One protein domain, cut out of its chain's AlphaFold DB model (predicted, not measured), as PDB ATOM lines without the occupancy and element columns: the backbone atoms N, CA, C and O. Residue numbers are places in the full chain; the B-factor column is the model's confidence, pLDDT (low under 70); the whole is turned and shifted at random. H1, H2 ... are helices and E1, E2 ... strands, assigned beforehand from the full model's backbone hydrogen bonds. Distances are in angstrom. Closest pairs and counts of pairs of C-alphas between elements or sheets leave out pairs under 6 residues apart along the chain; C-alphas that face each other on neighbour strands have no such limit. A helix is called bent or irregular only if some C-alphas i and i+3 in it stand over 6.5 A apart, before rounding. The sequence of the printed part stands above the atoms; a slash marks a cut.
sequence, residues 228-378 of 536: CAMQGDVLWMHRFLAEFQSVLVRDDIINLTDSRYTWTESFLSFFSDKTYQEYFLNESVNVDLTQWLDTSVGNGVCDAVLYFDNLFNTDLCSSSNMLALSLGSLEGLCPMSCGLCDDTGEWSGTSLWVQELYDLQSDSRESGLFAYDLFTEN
ATOM      1  N   CYS A 228      10.198  49.582  45.677       52.19
ATOM      2  CA  CYS A 228       9.301  48.571  45.097       52.19
ATOM      3  C   CYS A 228       7.818  48.914  45.292       52.19
ATOM      4  O   CYS A 228       6.990  48.604  44.443       52.19
ATOM      5  N   ALA A 229       7.470  49.662  46.344       50.47
ATOM      6  CA  ALA A 229       6.118  50.208  46.495       50.47
ATOM      7  C   ALA A 229       5.792  51.310  45.459       50.47
ATOM      8  O   ALA A 229       4.622  51.634  45.263       50.47
ATOM      9  N   MET A 230       6.802  51.862  44.767       49.75
ATOM     10  CA  MET A 230       6.634  52.817  43.664       49.75
ATOM     11  C   MET A 230       6.405  52.143  42.300       49.75
ATOM     12  O   MET A 230       6.500  52.814  41.278       49.75
ATOM     13  N   GLN A 231       6.014  50.864  42.248       51.91
ATOM     14  CA  GLN A 231       5.661  50.143  41.010       51.91
ATOM     15  C   GLN A 231       4.459  50.710  40.207       51.91
ATOM     16  O   GLN A 231       4.023  50.102  39.240       51.91
ATOM     17  N   GLY A 232       3.965  51.906  40.541       54.06
ATOM     18  CA  GLY A 232       3.054  52.703  39.707       54.06
ATOM     19  C   GLY A 232       3.622  54.050  39.233       54.06
ATOM     20  O   GLY A 232       2.901  54.806  38.585       54.06
ATOM     21  N   ASP A 233       4.872  54.387  39.569       66.81
ATOM     22  CA  ASP A 233       5.534  55.613  39.118       66.81
ATOM     23  C   ASP A 233       6.365  55.340  37.855       66.81
ATOM     24  O   ASP A 233       7.379  54.654  37.889       66.81
ATOM     25  N   VAL A 234       5.953  55.913  36.727       75.44
ATOM     26  CA  VAL A 234       6.633  55.772  35.427       75.44
ATOM     27  C   VAL A 234       8.099  56.250  35.487       75.44
ATOM     28  O   VAL A 234       8.943  55.821  34.697       75.44
ATOM     29  N   LEU A 235       8.449  57.107  36.454       80.38
ATOM     30  CA  LEU A 235       9.795  57.668  36.587       80.38
ATOM     31  C   LEU A 235      10.878  56.622  36.874       80.38
ATOM     32  O   LEU A 235      11.989  56.767  36.357       80.38
ATOM     33  N   TRP A 236      10.595  55.581  37.664       79.31
ATOM     34  CA  TRP A 236      11.622  54.573  37.961       79.31
ATOM     35  C   TRP A 236      11.927  53.716  36.731       79.31
ATOM     36  O   TRP A 236      13.091  53.424  36.483       79.31
ATOM     37  N   MET A 237      10.913  53.380  35.925       84.19
ATOM     38  CA  MET A 237      11.087  52.582  34.707       84.19
ATOM     39  C   MET A 237      11.987  53.307  33.705       84.19
ATOM     40  O   MET A 237      12.933  52.722  33.182       84.19
ATOM     41  N   HIS A 238      11.762  54.608  33.496       86.81
ATOM     42  CA  HIS A 238      12.639  55.423  32.651       86.81
ATOM     43  C   HIS A 238      14.069  55.498  33.185       86.81
ATOM     44  O   HIS A 238      15.020  55.437  32.406       86.81
ATOM     45  N   ARG A 239      14.228  55.621  34.508       83.25
ATOM     46  CA  ARG A 239      15.549  55.639  35.139       83.25
ATOM     47  C   ARG A 239      16.276  54.311  34.949       83.25
ATOM     48  O   ARG A 239      17.425  54.327  34.519       83.25
ATOM     49  N   PHE A 240      15.589  53.195  35.187       84.69
ATOM     50  CA  PHE A 240      16.115  51.854  34.964       84.69
ATOM     51  C   PHE A 240      16.574  51.674  33.516       84.69
ATOM     52  O   PHE A 240      17.710  51.276  33.296       84.69
ATOM     53  N   LEU A 241      15.740  52.021  32.527       90.44
ATOM     54  CA  LEU A 241      16.108  51.881  31.116       90.44
ATOM     55  C   LEU A 241      17.327  52.735  30.758       90.44
ATOM     56  O   LEU A 241      18.217  52.251  30.069       90.44
ATOM     57  N   ALA A 242      17.410  53.973  31.256       89.31
ATOM     58  CA  ALA A 242      18.558  54.846  31.014       89.31
ATOM     59  C   ALA A 242      19.855  54.307  31.646       89.31
ATOM     60  O   ALA A 242      20.926  54.368  31.036       89.31
ATOM     61  N   GLU A 243      19.776  53.766  32.860       85.44
ATOM     62  CA  GLU A 243      20.923  53.170  33.545       85.44
ATOM     63  C   GLU A 243      21.329  51.842  32.897       85.44
ATOM     64  O   GLU A 243      22.513  51.642  32.621       85.44
ATOM     65  N   PHE A 244      20.371  50.981  32.552       88.44
ATOM     66  CA  PHE A 244      20.620  49.723  31.851       88.44
ATOM     67  C   PHE A 244      21.234  49.963  30.466       88.44
ATOM     68  O   PHE A 244      22.245  49.356  30.129       88.44
ATOM     69  N   GLN A 245      20.740  50.951  29.718       93.56
ATOM     70  CA  GLN A 245      21.360  51.416  28.473       93.56
ATOM     71  C   GLN A 245      22.842  51.776  28.671       93.56
ATOM     72  O   GLN A 245      23.687  51.427  27.848       93.56
ATOM     73  N   SER A 246      23.176  52.469  29.766       89.69
ATOM     74  CA  SER A 246      24.563  52.841  30.070       89.69
ATOM     75  C   SER A 246      25.445  51.630  30.397       89.69
ATOM     76  O   SER A 246      26.627  51.628  30.050       89.69
ATOM     77  N   VAL A 247      24.865  50.584  31.000       86.38
ATOM     78  CA  VAL A 247      25.534  49.299  31.239       86.38
ATOM     79  C   VAL A 247      25.865  48.619  29.916       86.38
ATOM     80  O   VAL A 247      27.022  48.269  29.706       86.38
ATOM     81  N   LEU A 248      24.906  48.533  28.991       91.81
ATOM     82  CA  LEU A 248      25.131  47.926  27.675       91.81
ATOM     83  C   LEU A 248      26.227  48.655  26.875       91.81
ATOM     84  O   LEU A 248      26.978  48.019  26.139       91.81
ATOM     85  N   VAL A 249      26.352  49.981  27.033       94.50
ATOM     86  CA  VAL A 249      27.458  50.754  26.437       94.50
ATOM     87  C   VAL A 249      28.795  50.427  27.097       94.50
ATOM     88  O   VAL A 249      29.796  50.240  26.409       94.50
ATOM     89  N   ARG A 250      28.840  50.377  28.433       91.56
ATOM     90  CA  ARG A 250      30.072  50.059  29.171       91.56
ATOM     91  C   ARG A 250      30.584  48.658  28.837       91.56
ATOM     92  O   ARG A 250      31.796  48.477  28.745       91.56
ATOM     93  N   ASP A 251      29.673  47.710  28.661       89.44
ATOM     94  CA  ASP A 251      29.987  46.297  28.465       89.44
ATOM     95  C   ASP A 251      30.227  45.949  26.980       89.44
ATOM     96  O   ASP A 251      30.339  44.778  26.630       89.44
ATOM     97  N   ASP A 252      30.350  46.964  26.110       95.69
ATOM     98  CA  ASP A 252      30.626  46.832  24.670       95.69
ATOM     99  C   ASP A 252      29.563  46.011  23.909       95.69
ATOM    100  O   ASP A 252      29.863  45.363  22.910       95.69
ATOM    101  N   ILE A 253      28.303  46.044  24.357       95.19
ATOM    102  CA  ILE A 253      27.159  45.410  23.668       95.19
ATOM    103  C   ILE A 253      26.589  46.356  22.602       95.19
ATOM    104  O   ILE A 253      26.223  45.955  21.494       95.19
ATOM    105  N   ILE A 254      26.527  47.644  22.934       97.12
ATOM    106  CA  ILE A 254      26.091  48.719  22.041       97.12
ATOM    107  C   ILE A 254      27.067  49.892  22.109       97.12
ATOM    108  O   ILE A 254      27.749  50.107  23.104       97.12
ATOM    109  N   ASN A 255      27.098  50.703  21.061       97.75
ATOM    110  CA  ASN A 255      27.901  51.912  20.979       97.75
ATOM    111  C   ASN A 255      26.999  53.142  20.808       97.75
ATOM    112  O   ASN A 255      25.992  53.081  20.106       97.75
ATOM    113  N   LEU A 256      27.377  54.268  21.417       97.44
ATOM    114  CA  LEU A 256      26.703  55.557  21.256       97.44
ATOM    115  C   LEU A 256      27.509  56.445  20.299       97.44
ATOM    116  O   LEU A 256      28.526  57.020  20.684       97.44
ATOM    117  N   THR A 257      27.036  56.591  19.060       96.31
ATOM    118  CA  THR A 257      27.645  57.467  18.041       96.31
ATOM    119  C   THR A 257      26.601  58.448  17.520       96.31
ATOM    120  O   THR A 257      25.506  58.046  17.147       96.31
ATOM    121  N   ASP A 258      26.910  59.748  17.515       94.81
ATOM    122  CA  ASP A 258      26.009  60.807  17.028       94.81
ATOM    123  C   ASP A 258      24.589  60.768  17.635       94.81
ATOM    124  O   ASP A 258      23.593  61.026  16.964       94.81
ATOM    125  N   SER A 259      24.489  60.484  18.941       95.19
ATOM    126  CA  SER A 259      23.213  60.322  19.674       95.19
ATOM    127  C   SER A 259      22.359  59.128  19.225       95.19
ATOM    128  O   SER A 259      21.164  59.083  19.508       95.19
ATOM    129  N   ARG A 260      22.962  58.162  18.529       97.12
ATOM    130  CA  ARG A 260      22.336  56.908  18.127       97.12
ATOM    131  C   ARG A 260      23.039  55.739  18.804       97.12
ATOM    132  O   ARG A 260      24.267  55.668  18.795       97.12
ATOM    133  N   TYR A 261      22.251  54.823  19.348       98.00
ATOM    134  CA  TYR A 261      22.730  53.548  19.856       98.00
ATOM    135  C   TYR A 261      22.721  52.521  18.724       98.00
ATOM    136  O   TYR A 261      21.694  52.306  18.075       98.00
ATOM    137  N   THR A 262      23.863  51.901  18.465       97.81
ATOM    138  CA  THR A 262      24.021  50.843  17.459       97.81
ATOM    139  C   THR A 262      24.664  49.624  18.096       97.81
ATOM    140  O   THR A 262      25.442  49.769  19.036       97.81
ATOM    141  N   TRP A 263      24.391  48.436  17.569       97.56
ATOM    142  CA  TRP A 263      25.106  47.225  17.967       97.56
ATOM    143  C   TRP A 263      26.613  47.372  17.736       97.56
ATOM    144  O   TRP A 263      27.039  48.023  16.776       97.56
ATOM    145  N   THR A 264      27.422  46.806  18.627       97.50
ATOM    146  CA  THR A 264      28.863  46.663  18.392       97.50
ATOM    147  C   THR A 264      29.127  45.473  17.472       97.50
ATOM    148  O   THR A 264      28.370  44.503  17.448       97.50
ATOM    149  N   GLU A 265      30.232  45.518  16.727       96.56
ATOM    150  CA  GLU A 265      30.662  44.392  15.881       96.56
ATOM    151  C   GLU A 265      30.923  43.124  16.713       96.56
ATOM    152  O   GLU A 265      30.621  42.009  16.290       96.56
ATOM    153  N   SER A 266      31.456  43.303  17.929       95.75
ATOM    154  CA  SER A 266      31.711  42.226  18.887       95.75
ATOM    155  C   SER A 266      30.417  41.510  19.273       95.75
ATOM    156  O   SER A 266      30.362  40.280  19.220       95.75
ATOM    157  N   PHE A 267      29.360  42.262  19.595       95.69
ATOM    158  CA  PHE A 267      28.069  41.687  19.953       95.69
ATOM    159  C   PHE A 267      27.312  41.119  18.747       95.69
ATOM    160  O   PHE A 267      26.710  40.056  18.873       95.69
ATOM    161  N   LEU A 268      27.401  41.749  17.568       95.00
ATOM    162  CA  LEU A 268      26.846  41.213  16.317       95.00
ATOM    163  C   LEU A 268      27.406  39.822  16.003       95.00
ATOM    164  O   LEU A 268      26.640  38.880  15.791       95.00
ATOM    165  N   SER A 269      28.736  39.681  16.028       91.62
ATOM    166  CA  SER A 269      29.404  38.395  15.800       91.62
ATOM    167  C   SER A 269      29.046  37.383  16.883       91.62
ATOM    168  O   SER A 269      28.739  36.240  16.560       91.62
ATOM    169  N   PHE A 270      29.043  37.794  18.156       92.00
ATOM    170  CA  PHE A 270      28.667  36.916  19.263       92.00
ATOM    171  C   PHE A 270      27.237  36.390  19.115       92.00
ATOM    172  O   PHE A 270      27.033  35.182  19.207       92.00
ATOM    173  N   PHE A 271      26.263  37.272  18.871       91.38
ATOM    174  CA  PHE A 271      24.862  36.895  18.714       91.38
ATOM    175  C   PHE A 271      24.696  35.960  17.516       91.38
ATOM    176  O   PHE A 271      24.208  34.850  17.688       91.38
ATOM    177  N   SER A 272      25.214  36.348  16.345       86.88
ATOM    178  CA  SER A 272      25.175  35.525  15.131       86.88
ATOM    179  C   SER A 272      25.777  34.131  15.349       86.88
ATOM    180  O   SER A 272      25.188  33.137  14.927       86.88
ATOM    181  N   ASP A 273      26.928  34.024  16.016       81.00
ATOM    182  CA  ASP A 273      27.565  32.733  16.297       81.00
ATOM    183  C   ASP A 273      26.759  31.902  17.305       81.00
ATOM    184  O   ASP A 273      26.620  30.688  17.140       81.00
ATOM    185  N   LYS A 274      26.197  32.542  18.339       83.00
ATOM    186  CA  LYS A 274      25.355  31.879  19.349       83.00
ATOM    187  C   LYS A 274      24.040  31.372  18.787       83.00
ATOM    188  O   LYS A 274      23.528  30.371  19.279       83.00
ATOM    189  N   THR A 275      23.524  32.035  17.764       83.94
ATOM    190  CA  THR A 275      22.302  31.649  17.066       83.94
ATOM    191  C   THR A 275      22.591  30.867  15.790       83.94
ATOM    192  O   THR A 275      21.708  30.759  14.951       83.94
ATOM    193  N   TYR A 276      23.826  30.392  15.583       78.31
ATOM    194  CA  TYR A 276      24.236  29.626  14.398       78.31
ATOM    195  C   TYR A 276      23.841  30.278  13.058       78.31
ATOM    196  O   TYR A 276      23.532  29.589  12.088       78.31
ATOM    197  N   GLN A 277      23.860  31.615  12.994       80.31
ATOM    198  CA  GLN A 277      23.472  32.419  11.823       80.31
ATOM    199  C   GLN A 277      21.998  32.256  11.405       80.31
ATOM    200  O   GLN A 277      21.618  32.579  10.277       80.31
ATOM    201  N   GLU A 278      21.157  31.755  12.308       78.12
ATOM    202  CA  GLU A 278      19.706  31.665  12.130       78.12
ATOM    203  C   GLU A 278      19.010  32.981  12.439       78.12
ATOM    204  O   GLU A 278      17.924  33.223  11.938       78.12
ATOM    205  N   TYR A 279      19.622  33.833  13.255       88.56
ATOM    206  CA  TYR A 279      19.070  35.112  13.670       88.56
ATOM    207  C   TYR A 279      20.134  36.192  13.537       88.56
ATOM    208  O   TYR A 279      21.317  35.958  13.788       88.56
ATOM    209  N   PHE A 280      19.705  37.393  13.156       92.25
ATOM    210  CA  PHE A 280      20.584  38.551  13.035       92.25
ATOM    211  C   PHE A 280      19.981  39.741  13.752       92.25
ATOM    212  O   PHE A 280      18.804  40.058  13.563       92.25
ATOM    213  N   LEU A 281      20.806  40.427  14.541       95.31
ATOM    214  CA  LEU A 281      20.446  41.729  15.080       95.31
ATOM    215  C   LEU A 281      20.263  42.714  13.919       95.31
ATOM    216  O   LEU A 281      21.040  42.747  12.964       95.31
ATOM    217  N   ASN A 282      19.232  43.542  14.001       94.50
ATOM    218  CA  ASN A 282      18.936  44.526  12.979       94.50
ATOM    219  C   ASN A 282      19.885  45.724  13.120       94.50
ATOM    220  O   ASN A 282      19.678  46.608  13.947       94.50
ATOM    221  N   GLU A 283      20.923  45.794  12.291       94.06
ATOM    222  CA  GLU A 283      21.897  46.899  12.304       94.06
ATOM    223  C   GLU A 283      21.282  48.269  11.961       94.06
ATOM    224  O   GLU A 283      21.853  49.321  12.252       94.06
ATOM    225  N   SER A 284      20.098  48.279  11.341       93.50
ATOM    226  CA  SER A 284      19.444  49.505  10.885       93.50
ATOM    227  C   SER A 284      18.584  50.184  11.950       93.50
ATOM    228  O   SER A 284      18.125  51.301  11.693       93.50
ATOM    229  N   VAL A 285      18.380  49.586  13.130       95.00
ATOM    230  CA  VAL A 285      17.594  50.210  14.212       95.00
ATOM    231  C   VAL A 285      18.457  51.113  15.095       95.00
ATOM    232  O   VAL A 285      19.687  51.101  15.040       95.00
ATOM    233  N   ASN A 286      17.810  51.996  15.850       96.75
ATOM    234  CA  ASN A 286      18.439  52.704  16.959       96.75
ATOM    235  C   ASN A 286      18.142  51.892  18.220       96.75
ATOM    236  O   ASN A 286      16.975  51.732  18.553       96.75
ATOM    237  N   VAL A 287      19.139  51.358  18.916       96.31
ATOM    238  CA  VAL A 287      18.925  50.515  20.109       96.31
ATOM    239  C   VAL A 287      18.690  51.393  21.346       96.31
ATOM    240  O   VAL A 287      19.367  51.249  22.353       96.31
ATOM    241  N   ASP A 288      17.797  52.379  21.255       97.31
ATOM    242  CA  ASP A 288      17.414  53.235  22.381       97.31
ATOM    243  C   ASP A 288      16.276  52.563  23.154       97.31
ATOM    244  O   ASP A 288      15.119  52.614  22.736       97.31
ATOM    245  N   LEU A 289      16.600  51.933  24.287       96.25
ATOM    246  CA  LEU A 289      15.641  51.184  25.098       96.25
ATOM    247  C   LEU A 289      14.481  52.054  25.600       96.25
ATOM    248  O   LEU A 289      13.387  51.537  25.811       96.25
ATOM    249  N   THR A 290      14.683  53.369  25.747       94.94
ATOM    250  CA  THR A 290      13.626  54.297  26.181       94.94
ATOM    251  C   THR A 290      12.612  54.612  25.083       94.94
ATOM    252  O   THR A 290      11.488  55.005  25.389       94.94
ATOM    253  N   GLN A 291      13.002  54.446  23.816       95.94
ATOM    254  CA  GLN A 291      12.118  54.572  22.653       95.94
ATOM    255  C   GLN A 291      11.572  53.217  22.201       95.94
ATOM    256  O   GLN A 291      10.507  53.156  21.592       95.94
ATOM    257  N   TRP A 292      12.323  52.149  22.463       97.44
ATOM    258  CA  TRP A 292      11.971  50.791  22.085       97.44
ATOM    259  C   TRP A 292      10.893  50.190  22.992       97.44
ATOM    260  O   TRP A 292       9.976  49.560  22.473       97.44
ATOM    261  N   LEU A 293      10.978  50.398  24.311       96.94
ATOM    262  CA  LEU A 293      10.028  49.851  25.281       96.94
ATOM    263  C   LEU A 293       8.971  50.884  25.692       96.94
ATOM    264  O   LEU A 293       9.292  51.883  26.343       96.94
ATOM    265  N   ASP A 294       7.697  50.608  25.409       95.88
ATOM    266  CA  ASP A 294       6.589  51.410  25.930       95.88
ATOM    267  C   ASP A 294       6.241  50.990  27.365       95.88
ATOM    268  O   ASP A 294       5.472  50.065  27.620       95.88
ATOM    269  N   THR A 295       6.790  51.726  28.330       92.62
ATOM    270  CA  THR A 295       6.541  51.508  29.768       92.62
ATOM    271  C   THR A 295       5.083  51.712  30.206       92.62
ATOM    272  O   THR A 295       4.750  51.405  31.348       92.62
ATOM    273  N   SER A 296       4.212  52.236  29.333       92.19
ATOM    274  CA  SER A 296       2.781  52.402  29.611       92.19
ATOM    275  C   SER A 296       1.922  51.194  29.214       92.19
ATOM    276  O   SER A 296       0.743  51.146  29.575       92.19
ATOM    277  N   VAL A 297       2.497  50.220  28.500       91.88
ATOM    278  CA  VAL A 297       1.838  48.972  28.093       91.88
ATOM    279  C   VAL A 297       2.150  47.864  29.103       91.88
ATOM    280  O   VAL A 297       3.294  47.687  29.512       91.88
ATOM    281  N   GLY A 298       1.127  47.101  29.504       88.75
ATOM    282  CA  GLY A 298       1.285  45.994  30.453       88.75
ATOM    283  C   GLY A 298       1.861  46.447  31.800       88.75
ATOM    284  O   GLY A 298       1.432  47.460  32.357       88.75
ATOM    285  N   ASN A 299       2.840  45.703  32.311       87.69
ATOM    286  CA  ASN A 299       3.668  46.070  33.465       87.69
ATOM    287  C   ASN A 299       4.989  46.755  33.045       87.69
ATOM    288  O   ASN A 299       5.925  46.847  33.848       87.69
ATOM    289  N   GLY A 300       5.090  47.213  31.792       89.69
ATOM    290  CA  GLY A 300       6.232  47.942  31.248       89.69
ATOM    291  C   GLY A 300       7.537  47.150  31.342       89.69
ATOM    292  O   GLY A 300       7.690  46.089  30.742       89.69
ATOM    293  N   VAL A 301       8.490  47.662  32.128       89.19
ATOM    294  CA  VAL A 301       9.813  47.036  32.323       89.19
ATOM    295  C   VAL A 301       9.713  45.603  32.847       89.19
ATOM    296  O   VAL A 301      10.527  44.778  32.445       89.19
ATOM    297  N   CYS A 302       8.729  45.283  33.696       86.38
ATOM    298  CA  CYS A 302       8.599  43.923  34.220       86.38
ATOM    299  C   CYS A 302       8.277  42.899  33.125       86.38
ATOM    300  O   CYS A 302       8.793  41.790  33.184       86.38
ATOM    301  N   ASP A 303       7.490  43.261  32.110       89.62
ATOM    302  CA  ASP A 303       7.147  42.329  31.029       89.62
ATOM    303  C   ASP A 303       8.324  42.156  30.046       89.62
ATOM    304  O   ASP A 303       8.495  41.099  29.444       89.62
ATOM    305  N   ALA A 304       9.194  43.166  29.931       91.88
ATOM    306  CA  ALA A 304      10.391  43.130  29.087       91.88
ATOM    307  C   ALA A 304      11.597  42.440  29.742       91.88
ATOM    308  O   ALA A 304      12.629  42.231  29.105       91.88
ATOM    309  N   VAL A 305      11.517  42.113  31.028       86.88
ATOM    310  CA  VAL A 305      12.713  41.752  31.784       86.88
ATOM    311  C   VAL A 305      13.249  40.364  31.433       86.88
ATOM    312  O   VAL A 305      14.462  40.182  31.370       86.88
ATOM    313  N   LEU A 306      12.358  39.418  31.109       86.62
ATOM    314  CA  LEU A 306      12.727  38.106  30.567       86.62
ATOM    315  C   LEU A 306      13.514  38.264  29.265       86.62
ATOM    316  O   LEU A 306      14.492  37.559  29.021       86.62
ATOM    317  N   TYR A 307      13.108  39.231  28.442       91.81
ATOM    318  CA  TYR A 307      13.786  39.533  27.197       91.81
ATOM    319  C   TYR A 307      15.194  40.098  27.450       91.81
ATOM    320  O   TYR A 307      16.145  39.680  26.795       91.81
ATOM    321  N   PHE A 308      15.362  40.990  28.434       90.69
ATOM    322  CA  PHE A 308      16.678  41.518  28.817       90.69
ATOM    323  C   PHE A 308      17.630  40.451  29.365       90.69
ATOM    324  O   PHE A 308      18.801  40.430  28.980       90.69
ATOM    325  N   ASP A 309      17.130  39.571  30.233       85.19
ATOM    326  CA  ASP A 309      17.892  38.465  30.830       85.19
ATOM    327  C   ASP A 309      18.475  37.571  29.722       85.19
ATOM    328  O   ASP A 309      19.686  37.364  29.653       85.19
ATOM    329  N   ASN A 310      17.635  37.171  28.760       89.31
ATOM    330  CA  ASN A 310      18.016  36.249  27.690       89.31
ATOM    331  C   ASN A 310      18.816  36.899  26.556       89.31
ATOM    332  O   ASN A 310      19.838  36.348  26.146       89.31
ATOM    333  N   LEU A 311      18.398  38.065  26.045       92.38
ATOM    334  CA  LEU A 311      19.089  38.700  24.914       92.38
ATOM    335  C   LEU A 311      20.499  39.148  25.300       92.38
ATOM    336  O   LEU A 311      21.449  38.957  24.541       92.38
ATOM    337  N   PHE A 312      20.632  39.768  26.472       88.56
ATOM    338  CA  PHE A 312      21.897  40.343  26.922       88.56
ATOM    339  C   PHE A 312      22.700  39.391  27.807       88.56
ATOM    340  O   PHE A 312      23.771  39.772  28.277       88.56
ATOM    341  N   ASN A 313      22.204  38.163  28.016       82.44
ATOM    342  CA  ASN A 313      22.779  37.180  28.934       82.44
ATOM    343  C   ASN A 313      23.091  37.826  30.297       82.44
ATOM    344  O   ASN A 313      24.190  37.694  30.846       82.44
ATOM    345  N   THR A 314      22.131  38.615  30.777       76.12
ATOM    346  CA  THR A 314      22.199  39.230  32.100       76.12
ATOM    347  C   THR A 314      21.636  38.246  33.115       76.12
ATOM    348  O   THR A 314      20.954  37.298  32.753       76.12
ATOM    349  N   ASP A 315      21.994  38.422  34.382       73.56
ATOM    350  CA  ASP A 315      21.360  37.695  35.479       73.56
ATOM    351  C   ASP A 315      20.730  38.744  36.384       73.56
ATOM    352  O   ASP A 315      21.312  39.164  37.388       73.56
ATOM    353  N   LEU A 316      19.578  39.279  35.973       72.50
ATOM    354  CA  LEU A 316      18.927  40.389  36.682       72.50
ATOM    355  C   LEU A 316      18.424  39.976  38.076       72.50
ATOM    356  O   LEU A 316      18.203  40.837  38.930       72.50
ATOM    357  N   CYS A 317      18.308  38.670  38.335       70.25
ATOM    358  CA  CYS A 317      17.947  38.129  39.638       70.25
ATOM    359  C   CYS A 317      19.131  38.156  40.623       70.25
ATOM    360  O   CYS A 317      19.040  38.778  41.690       70.25
ATOM    361  N   SER A 318      20.276  37.563  40.262       60.03
ATOM    362  CA  SER A 318      21.458  37.495  41.137       60.03
ATOM    363  C   SER A 318      22.281  38.782  41.140       60.03
ATOM    364  O   SER A 318      22.929  39.121  42.139       60.03
ATOM    365  N   SER A 319      22.218  39.553  40.051       52.84
ATOM    366  CA  SER A 319      22.927  40.822  39.956       52.84
ATOM    367  C   SER A 319      22.376  41.862  40.920       52.84
ATOM    368  O   SER A 319      23.110  42.785  41.231       52.84
ATOM    369  N   SER A 320      21.204  41.693  41.541       50.53
ATOM    370  CA  SER A 320      20.783  42.546  42.670       50.53
ATOM    371  C   SER A 320      21.844  42.650  43.789       50.53
ATOM    372  O   SER A 320      21.977  43.706  44.409       50.53
ATOM    373  N   ASN A 321      22.688  41.621  43.959       43.34
ATOM    374  CA  ASN A 321      23.855  41.637  44.850       43.34
ATOM    375  C   ASN A 321      25.152  42.177  44.199       43.34
ATOM    376  O   ASN A 321      26.025  42.674  44.909       43.34
ATOM    377  N   MET A 322      25.310  42.108  42.869       41.75
ATOM    378  CA  MET A 322      26.494  42.609  42.132       41.75
ATOM    379  C   MET A 322      26.350  44.053  41.609       41.75
ATOM    380  O   MET A 322      27.342  44.741  41.363       41.75
ATOM    381  N   LEU A 323      25.122  44.552  41.500       48.28
ATOM    382  CA  LEU A 323      24.759  45.898  41.057       48.28
ATOM    383  C   LEU A 323      25.107  46.964  42.104       48.28
ATOM    384  O   LEU A 323      25.207  48.143  41.774       48.28
ATOM    385  N   ALA A 324      25.370  46.553  43.346       42.31
ATOM    386  CA  ALA A 324      25.701  47.450  44.444       42.31
ATOM    387  C   ALA A 324      27.125  48.046  44.386       42.31
ATOM    388  O   ALA A 324      27.402  48.960  45.159       42.31
ATOM    389  N   LEU A 325      28.039  47.582  43.512       41.25
ATOM    390  CA  LEU A 325      29.436  48.062  43.553       41.25
ATOM    391  C   LEU A 325      30.109  48.437  42.221       41.25
ATOM    392  O   LEU A 325      31.015  49.268  42.262       41.25
ATOM    393  N   SER A 326      29.718  47.907  41.055       40.53
ATOM    394  CA  SER A 326      30.438  48.217  39.796       40.53
ATOM    395  C   SER A 326      29.575  48.695  38.630       40.53
ATOM    396  O   SER A 326      30.096  49.380  37.745       40.53
ATOM    397  N   LEU A 327      28.276  48.380  38.609       40.75
ATOM    398  CA  LEU A 327      27.475  48.539  37.393       40.75
ATOM    399  C   LEU A 327      26.542  49.762  37.369       40.75
ATOM    400  O   LEU A 327      26.035  50.083  36.295       40.75
ATOM    401  N   GLY A 328      26.419  50.512  38.465       42.66
ATOM    402  CA  GLY A 328      25.459  51.612  38.594       42.66
ATOM    403  C   GLY A 328      24.205  51.154  39.331       42.66
ATOM    404  O   GLY A 328      23.853  49.977  39.323       42.66
ATOM    405  N   SER A 329      23.580  52.087  40.038       49.59
ATOM    406  CA  SER A 329      22.487  51.843  40.967       49.59
ATOM    407  C   SER A 329      21.199  51.513  40.210       49.59
ATOM    408  O   SER A 329      20.363  52.401  40.197       49.59
ATOM    409  N   LEU A 330      21.050  50.320  39.595       55.16
ATOM    410  CA  LEU A 330      19.814  49.825  38.935       55.16
ATOM    411  C   LEU A 330      18.628  49.807  39.922       55.16
ATOM    412  O   LEU A 330      18.094  48.778  40.334       55.16
ATOM    413  N   GLU A 331      18.263  50.995  40.365       52.16
ATOM    414  CA  GLU A 331      17.380  51.322  41.453       52.16
ATOM    415  C   GLU A 331      15.970  51.213  40.906       52.16
ATOM    416  O   GLU A 331      15.593  51.930  39.983       52.16
ATOM    417  N   GLY A 332      15.171  50.349  41.523       55.03
ATOM    418  CA  GLY A 332      13.742  50.257  41.239       55.03
ATOM    419  C   GLY A 332      13.318  49.022  40.454       55.03
ATOM    420  O   GLY A 332      12.123  48.745  40.436       55.03
ATOM    421  N   LEU A 333      14.241  48.229  39.887       64.56
ATOM    422  CA  LEU A 333      13.867  46.887  39.439       64.56
ATOM    423  C   LEU A 333      13.622  46.014  40.675       64.56
ATOM    424  O   LEU A 333      14.471  45.932  41.562       64.56
ATOM    425  N   CYS A 334      12.461  45.363  40.725       70.50
ATOM    426  CA  CYS A 334      12.070  44.454  41.800       70.50
ATOM    427  C   CYS A 334      11.890  43.057  41.197       70.50
ATOM    428  O   CYS A 334      10.771  42.704  40.822       70.50
ATOM    429  N   PRO A 335      12.980  42.275  41.053       65.38
ATOM    430  CA  PRO A 335      12.987  41.044  40.266       65.38
ATOM    431  C   PRO A 335      11.893  40.045  40.653       65.38
ATOM    432  O   PRO A 335      11.214  39.533  39.773       65.38
ATOM    433  N   MET A 336      11.634  39.835  41.949       65.44
ATOM    434  CA  MET A 336      10.534  38.966  42.400       65.44
ATOM    435  C   MET A 336       9.154  39.482  41.992       65.44
ATOM    436  O   MET A 336       8.316  38.716  41.533       65.44
ATOM    437  N   SER A 337       8.912  40.787  42.116       69.56
ATOM    438  CA  SER A 337       7.636  41.391  41.725       69.56
ATOM    439  C   SER A 337       7.421  41.358  40.210       69.56
ATOM    440  O   SER A 337       6.281  41.286  39.766       69.56
ATOM    441  N   CYS A 338       8.503  41.385  39.426       72.75
ATOM    442  CA  CYS A 338       8.461  41.137  37.986       72.75
ATOM    443  C   CYS A 338       8.483  39.633  37.628       72.75
ATOM    444  O   CYS A 338       8.497  39.301  36.450       72.75
ATOM    445  N   GLY A 339       8.506  38.721  38.610       70.12
ATOM    446  CA  GLY A 339       8.478  37.271  38.389       70.12
ATOM    447  C   GLY A 339       9.791  36.630  37.913       70.12
ATOM    448  O   GLY A 339       9.759  35.502  37.439       70.12
ATOM    449  N   LEU A 340      10.937  37.312  38.028       72.19
ATOM    450  CA  LEU A 340      12.265  36.774  37.662       72.19
ATOM    451  C   LEU A 340      12.876  35.841  38.707       72.19
ATOM    452  O   LEU A 340      13.690  34.984  38.373       72.19
ATOM    453  N   CYS A 341      12.574  36.095  39.976       70.06
ATOM    454  CA  CYS A 341      13.091  35.328  41.100       70.06
ATOM    455  C   CYS A 341      11.912  34.675  41.810       70.06
ATOM    456  O   CYS A 341      10.856  35.303  41.946       70.06
ATOM    457  N   ASP A 342      12.101  33.450  42.285       71.69
ATOM    458  CA  ASP A 342      11.112  32.793  43.134       71.69
ATOM    459  C   ASP A 342      11.108  33.377  44.558       71.69
ATOM    460  O   ASP A 342      11.957  34.192  44.903       71.69
ATOM    461  N   ASP A 343      10.186  32.938  45.418       68.12
ATOM    462  CA  ASP A 343      10.081  33.412  46.811       68.12
ATOM    463  C   ASP A 343      11.349  33.154  47.660       68.12
ATOM    464  O   ASP A 343      11.465  33.661  48.779       68.12
ATOM    465  N   THR A 344      12.299  32.349  47.169       69.19
ATOM    466  CA  THR A 344      13.560  32.037  47.859       69.19
ATOM    467  C   THR A 344      14.711  32.958  47.454       69.19
ATOM    468  O   THR A 344      15.758  32.949  48.104       69.19
ATOM    469  N   GLY A 345      14.516  33.803  46.436       61.91
ATOM    470  CA  GLY A 345      15.592  34.616  45.861       61.91
ATOM    471  C   GLY A 345      16.506  33.820  44.948       61.91
ATOM    472  O   GLY A 345      17.525  34.353  44.510       61.91
ATOM    473  N   GLU A 346      16.147  32.570  44.658       62.41
ATOM    474  CA  GLU A 346      16.826  31.776  43.658       62.41
ATOM    475  C   GLU A 346      16.249  32.118  42.282       62.41
ATOM    476  O   GLU A 346      15.045  32.315  42.078       62.41
ATOM    477  N   TRP A 347      17.158  32.263  41.324       61.06
ATOM    478  CA  TRP A 347      16.795  32.440  39.930       61.06
ATOM    479  C   TRP A 347      16.174  31.134  39.449       61.06
ATOM    480  O   TRP A 347      16.835  30.094  39.438       61.06
ATOM    481  N   SER A 348      14.913  31.181  39.025       56.78
ATOM    482  CA  SER A 348      14.232  30.000  38.486       56.78
ATOM    483  C   SER A 348      14.737  29.603  37.097       56.78
ATOM    484  O   SER A 348      14.276  28.607  36.544       56.78
ATOM    485  N   GLY A 349      15.673  30.367  36.528       56.03
ATOM    486  CA  GLY A 349      16.072  30.223  35.145       56.03
ATOM    487  C   GLY A 349      15.081  30.912  34.232       56.03
ATOM    488  O   GLY A 349      13.926  30.508  34.137       56.03
ATOM    489  N   THR A 350      15.538  31.924  33.510       62.53
ATOM    490  CA  THR A 350      14.926  32.270  32.235       62.53
ATOM    491  C   THR A 350      15.939  31.804  31.202       62.53
ATOM    492  O   THR A 350      16.945  32.450  30.947       62.53
ATOM    493  N   SER A 351      15.785  30.561  30.754       72.19
ATOM    494  CA  SER A 351      16.597  30.005  29.672       72.19
ATOM    495  C   SER A 351      15.702  29.895  28.451       72.19
ATOM    496  O   SER A 351      15.291  28.796  28.077       72.19
ATOM    497  N   LEU A 352      15.326  31.048  27.903       82.31
ATOM    498  CA  LEU A 352      14.597  31.085  26.650       82.31
ATOM    499  C   LEU A 352      15.554  30.688  25.531       82.31
ATOM    500  O   LEU A 352      16.655  31.231  25.394       82.31
ATOM    501  N   TRP A 353      15.124  29.743  24.707       83.38
ATOM    502  CA  TRP A 353      15.780  29.491  23.432       83.38
ATOM    503  C   TRP A 353      15.620  30.728  22.540       83.38
ATOM    504  O   TRP A 353      14.652  31.475  22.672       83.38
ATOM    505  N   VAL A 354      16.537  30.957  21.592       85.94
ATOM    506  CA  VAL A 354      16.448  32.140  20.710       85.94
ATOM    507  C   VAL A 354      15.117  32.205  19.943       85.94
ATOM    508  O   VAL A 354      14.601  33.296  19.727       85.94
ATOM    509  N   GLN A 355      14.523  31.052  19.611       82.50
ATOM    510  CA  GLN A 355      13.180  30.971  19.026       82.50
ATOM    511  C   GLN A 355      12.113  31.518  19.979       82.50
ATOM    512  O   GLN A 355      11.315  32.354  19.587       82.50
ATOM    513  N   GLU A 356      12.123  31.104  21.246       87.81
ATOM    514  CA  GLU A 356      11.170  31.607  22.243       87.81
ATOM    515  C   GLU A 356      11.372  33.107  22.494       87.81
ATOM    516  O   GLU A 356      10.411  33.841  22.706       87.81
ATOM    517  N   LEU A 357      12.620  33.583  22.428       91.81
ATOM    518  CA  LEU A 357      12.937  35.007  22.502       91.81
ATOM    519  C   LEU A 357      12.410  35.777  21.279       91.81
ATOM    520  O   LEU A 357      11.959  36.915  21.419       91.81
ATOM    521  N   TYR A 358      12.462  35.169  20.090       93.12
ATOM    522  CA  TYR A 358      11.898  35.718  18.857       93.12
ATOM    523  C   TYR A 358      10.368  35.787  18.927       93.12
ATOM    524  O   TYR A 358       9.789  36.838  18.645       93.12
ATOM    525  N   ASP A 359       9.726  34.709  19.379       91.12
ATOM    526  CA  ASP A 359       8.278  34.640  19.570       91.12
ATOM    527  C   ASP A 359       7.827  35.688  20.602       91.12
ATOM    528  O   ASP A 359       6.934  36.490  20.323       91.12
ATOM    529  N   LEU A 360       8.531  35.793  21.740       93.56
ATOM    530  CA  LEU A 360       8.292  36.818  22.760       93.56
ATOM    531  C   LEU A 360       8.427  38.239  22.195       93.56
ATOM    532  O   LEU A 360       7.633  39.116  22.544       93.56
ATOM    533  N   GLN A 361       9.417  38.487  21.330       95.69
ATOM    534  CA  GLN A 361       9.574  39.776  20.652       95.69
ATOM    535  C   GLN A 361       8.373  40.084  19.759       95.69
ATOM    536  O   GLN A 361       7.854  41.201  19.808       95.69
ATOM    537  N   SER A 362       7.939  39.108  18.955       95.12
ATOM    538  CA  SER A 362       6.814  39.269  18.035       95.12
ATOM    539  C   SER A 362       5.520  39.560  18.794       95.12
ATOM    540  O   SER A 362       4.853  40.550  18.489       95.12
ATOM    541  N   ASP A 363       5.221  38.780  19.836       96.12
ATOM    542  CA  ASP A 363       4.046  38.967  20.693       96.12
ATOM    543  C   ASP A 363       4.080  40.330  21.403       96.12
ATOM    544  O   ASP A 363       3.092  41.073  21.431       96.12
ATOM    545  N   SER A 364       5.246  40.718  21.927       96.62
ATOM    546  CA  SER A 364       5.437  42.010  22.593       96.62
ATOM    547  C   SER A 364       5.275  43.180  21.622       96.62
ATOM    548  O   SER A 364       4.655  44.186  21.970       96.62
ATOM    549  N   ARG A 365       5.748  43.052  20.380       97.19
ATOM    550  CA  ARG A 365       5.532  44.045  19.320       97.19
ATOM    551  C   ARG A 365       4.056  44.142  18.931       97.19
ATOM    552  O   ARG A 365       3.542  45.246  18.771       97.19
ATOM    553  N   GLU A 366       3.352  43.016  18.814       96.69
ATOM    554  CA  GLU A 366       1.911  42.995  18.525       96.69
ATOM    555  C   GLU A 366       1.076  43.629  19.644       96.69
ATOM    556  O   GLU A 366       0.104  44.336  19.367       96.69
ATOM    557  N   SER A 367       1.484  43.442  20.902       97.06
ATOM    558  CA  SER A 367       0.850  44.088  22.059       97.06
ATOM    559  C   SER A 367       1.141  45.593  22.167       97.06
ATOM    560  O   SER A 367       0.452  46.301  22.902       97.06
ATOM    561  N   GLY A 368       2.141  46.090  21.428       97.31
ATOM    562  CA  GLY A 368       2.636  47.464  21.504       97.31
ATOM    563  C   GLY A 368       3.662  47.710  22.612       97.31
ATOM    564  O   GLY A 368       4.102  48.845  22.763       97.31
ATOM    565  N   LEU A 369       4.062  46.678  23.367       96.31
ATOM    566  CA  LEU A 369       5.125  46.773  24.369       96.31
ATOM    567  C   LEU A 369       6.468  47.132  23.715       96.31
ATOM    568  O   LEU A 369       7.183  47.994  24.222       96.31
ATOM    569  N   PHE A 370       6.794  46.513  22.573       98.06
ATOM    570  CA  PHE A 370       8.000  46.822  21.796       98.06
ATOM    571  C   PHE A 370       7.661  47.616  20.533       98.06
ATOM    572  O   PHE A 370       6.793  47.233  19.748       98.06
ATOM    573  N   ALA A 371       8.391  48.702  20.288       97.56
ATOM    574  CA  ALA A 371       8.176  49.559  19.125       97.56
ATOM    575  C   ALA A 371       8.653  48.923  17.802       97.56
ATOM    576  O   ALA A 371       8.143  49.264  16.733       97.56
ATOM    577  N   TYR A 372       9.655  48.041  17.854       97.00
ATOM    578  CA  TYR A 372      10.246  47.365  16.693       97.00
ATOM    579  C   TYR A 372      11.057  46.129  17.104       97.00
ATOM    580  O   TYR A 372      11.437  45.973  18.265       97.00
ATOM    581  N   ASP A 373      11.354  45.282  16.120       96.69
ATOM    582  CA  ASP A 373      12.206  44.104  16.276       96.69
ATOM    583  C   ASP A 373      13.682  44.499  16.400       96.69
ATOM    584  O   ASP A 373      14.210  45.243  15.565       96.69
ATOM    585  N   LEU A 374      14.365  43.979  17.422       96.44
ATOM    586  CA  LEU A 374      15.810  44.151  17.587       96.44
ATOM    587  C   LEU A 374      16.603  43.138  16.767       96.44
ATOM    588  O   LEU A 374      17.726  43.433  16.363       96.44
ATOM    589  N   PHE A 375      16.012  41.978  16.488       95.31
ATOM    590  CA  PHE A 375      16.583  40.952  15.632       95.31
ATOM    591  C   PHE A 375      15.509  40.255  14.800       95.31
ATOM    592  O   PHE A 375      14.321  40.295  15.125       95.31
ATOM    593  N   THR A 376      15.937  39.635  13.707       92.94
ATOM    594  CA  THR A 376      15.070  38.931  12.762       92.94
ATOM    595  C   THR A 376      15.605  37.538  12.491       92.94
ATOM    596  O   THR A 376      16.821  37.341  12.451       92.94
ATOM    597  N   GLU A 377      14.702  36.596  12.242       87.88
ATOM    598  CA  GLU A 377      15.064  35.294  11.702       87.88
ATOM    599  C   GLU A 377      15.651  35.448  10.291       87.88
ATOM    600  O   GLU A 377      15.165  36.203   9.441       87.88
ATOM    601  N   ASN A 378      16.722  34.711  10.036       80.69
ATOM    602  CA  ASN A 378      17.325  34.555   8.736       80.69
ATOM    603  C   ASN A 378      16.559  33.528   7.916       80.69
ATOM    604  O   ASN A 378      16.978  32.384   7.742       80.69
TER     605      ASN A 378
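AT A GLANCE: This is residues 228 to 378 of the 536 residues of the protein "Hypothetical protein" of Noctiluca scintillans (UniProt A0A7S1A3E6). H4 lies in the middle of a rounded body, with H6 packed on it and the long H1 running in nearly the same direction, close to it near their first residues. Toward one end of the longest axis are H2, the hairpin of E1 and E2, and a second small pair of strands, E3 and E4; toward the other end are H5 and much of a long loop, residues 323 to 353. The printed part has 151 residues with six named helices and four named strands, in the order H1, E1, E2, H2, E3, H3, H4, H5, H6, E4; each sheet has two antiparallel strands. The class is mostly helix, with under half of the residues in named elements. The whole is compact, with a radius of gyration of the C-alphas of 14.9 A and spans of 41 by 33 by 30 A.

IN THESE COORDINATES: H1, residues 234 to 250, begins at C-alpha 234 (6.633, 55.772, 35.427) and is 24.9 A long. E1 is residues 254 to 257, and E2 is residues 260 to 263. H2, residues 265 to 274, is 14.0 A long. E3 is residues 279 to 281, and H3 is residues 289 to 292. H4, residues 301 to 311, is 14.5 A long and irregular: C-alphas 303 and 306 are 7.0 A apart. H5 is residues 319 to 322. H6, residues 354 to 367, is 19.7 A long and begins at C-alpha 354 (16.448, 32.140, 20.710). E4, residues 375 to 377, ends at C-alpha 377 (15.064, 35.294, 11.702).

HOW THE PARTS SIT: H1 touches H3 with residues 238 to 245 alone; the closest C-alphas, of Leu 241 and Thr 290, are 6.0 A apart. H1 and H4 are close but not clearly touching, with C-alphas of Met 237 and Val 301 closest at 6.2 A, and run the same way at a shallow tilt of 15 degrees. In the hairpin of E1 and E2, N 255 and O 262 are within hydrogen-bond range at 2.8 A. The closest C-alphas of H2 and E3, those of Ser 272 and Phe 280, are 5.9 A apart. E3 and E4 are antiparallel at 158 degrees, with N 376 and O 280 at 2.9 A, within hydrogen-bond range. H6 touches H4 with residues 357 to 361 alone, Tyr 307 and Leu 357 having the closest C-alphas at 6.6 A; they run opposite ways at a shallow tilt of 27 degrees. H5 touches no helix. Each O i to N i+4 pair is within hydrogen-bond range in H1, H2 and H6, against 5 of 7 in H4; H3 and H5 are too short for such a pair.

THE WHOLE: The C-alphas farthest apart, of Asp 258 and Thr 344, are 44.0 A apart. The printed part has no cut, and the link from H5 to H6, 31 residues, is long. The mean pLDDT of the printed part is 81.9; residues 228 to 233, 318 to 333, 335 to 337 and 343 to 350 are under 70.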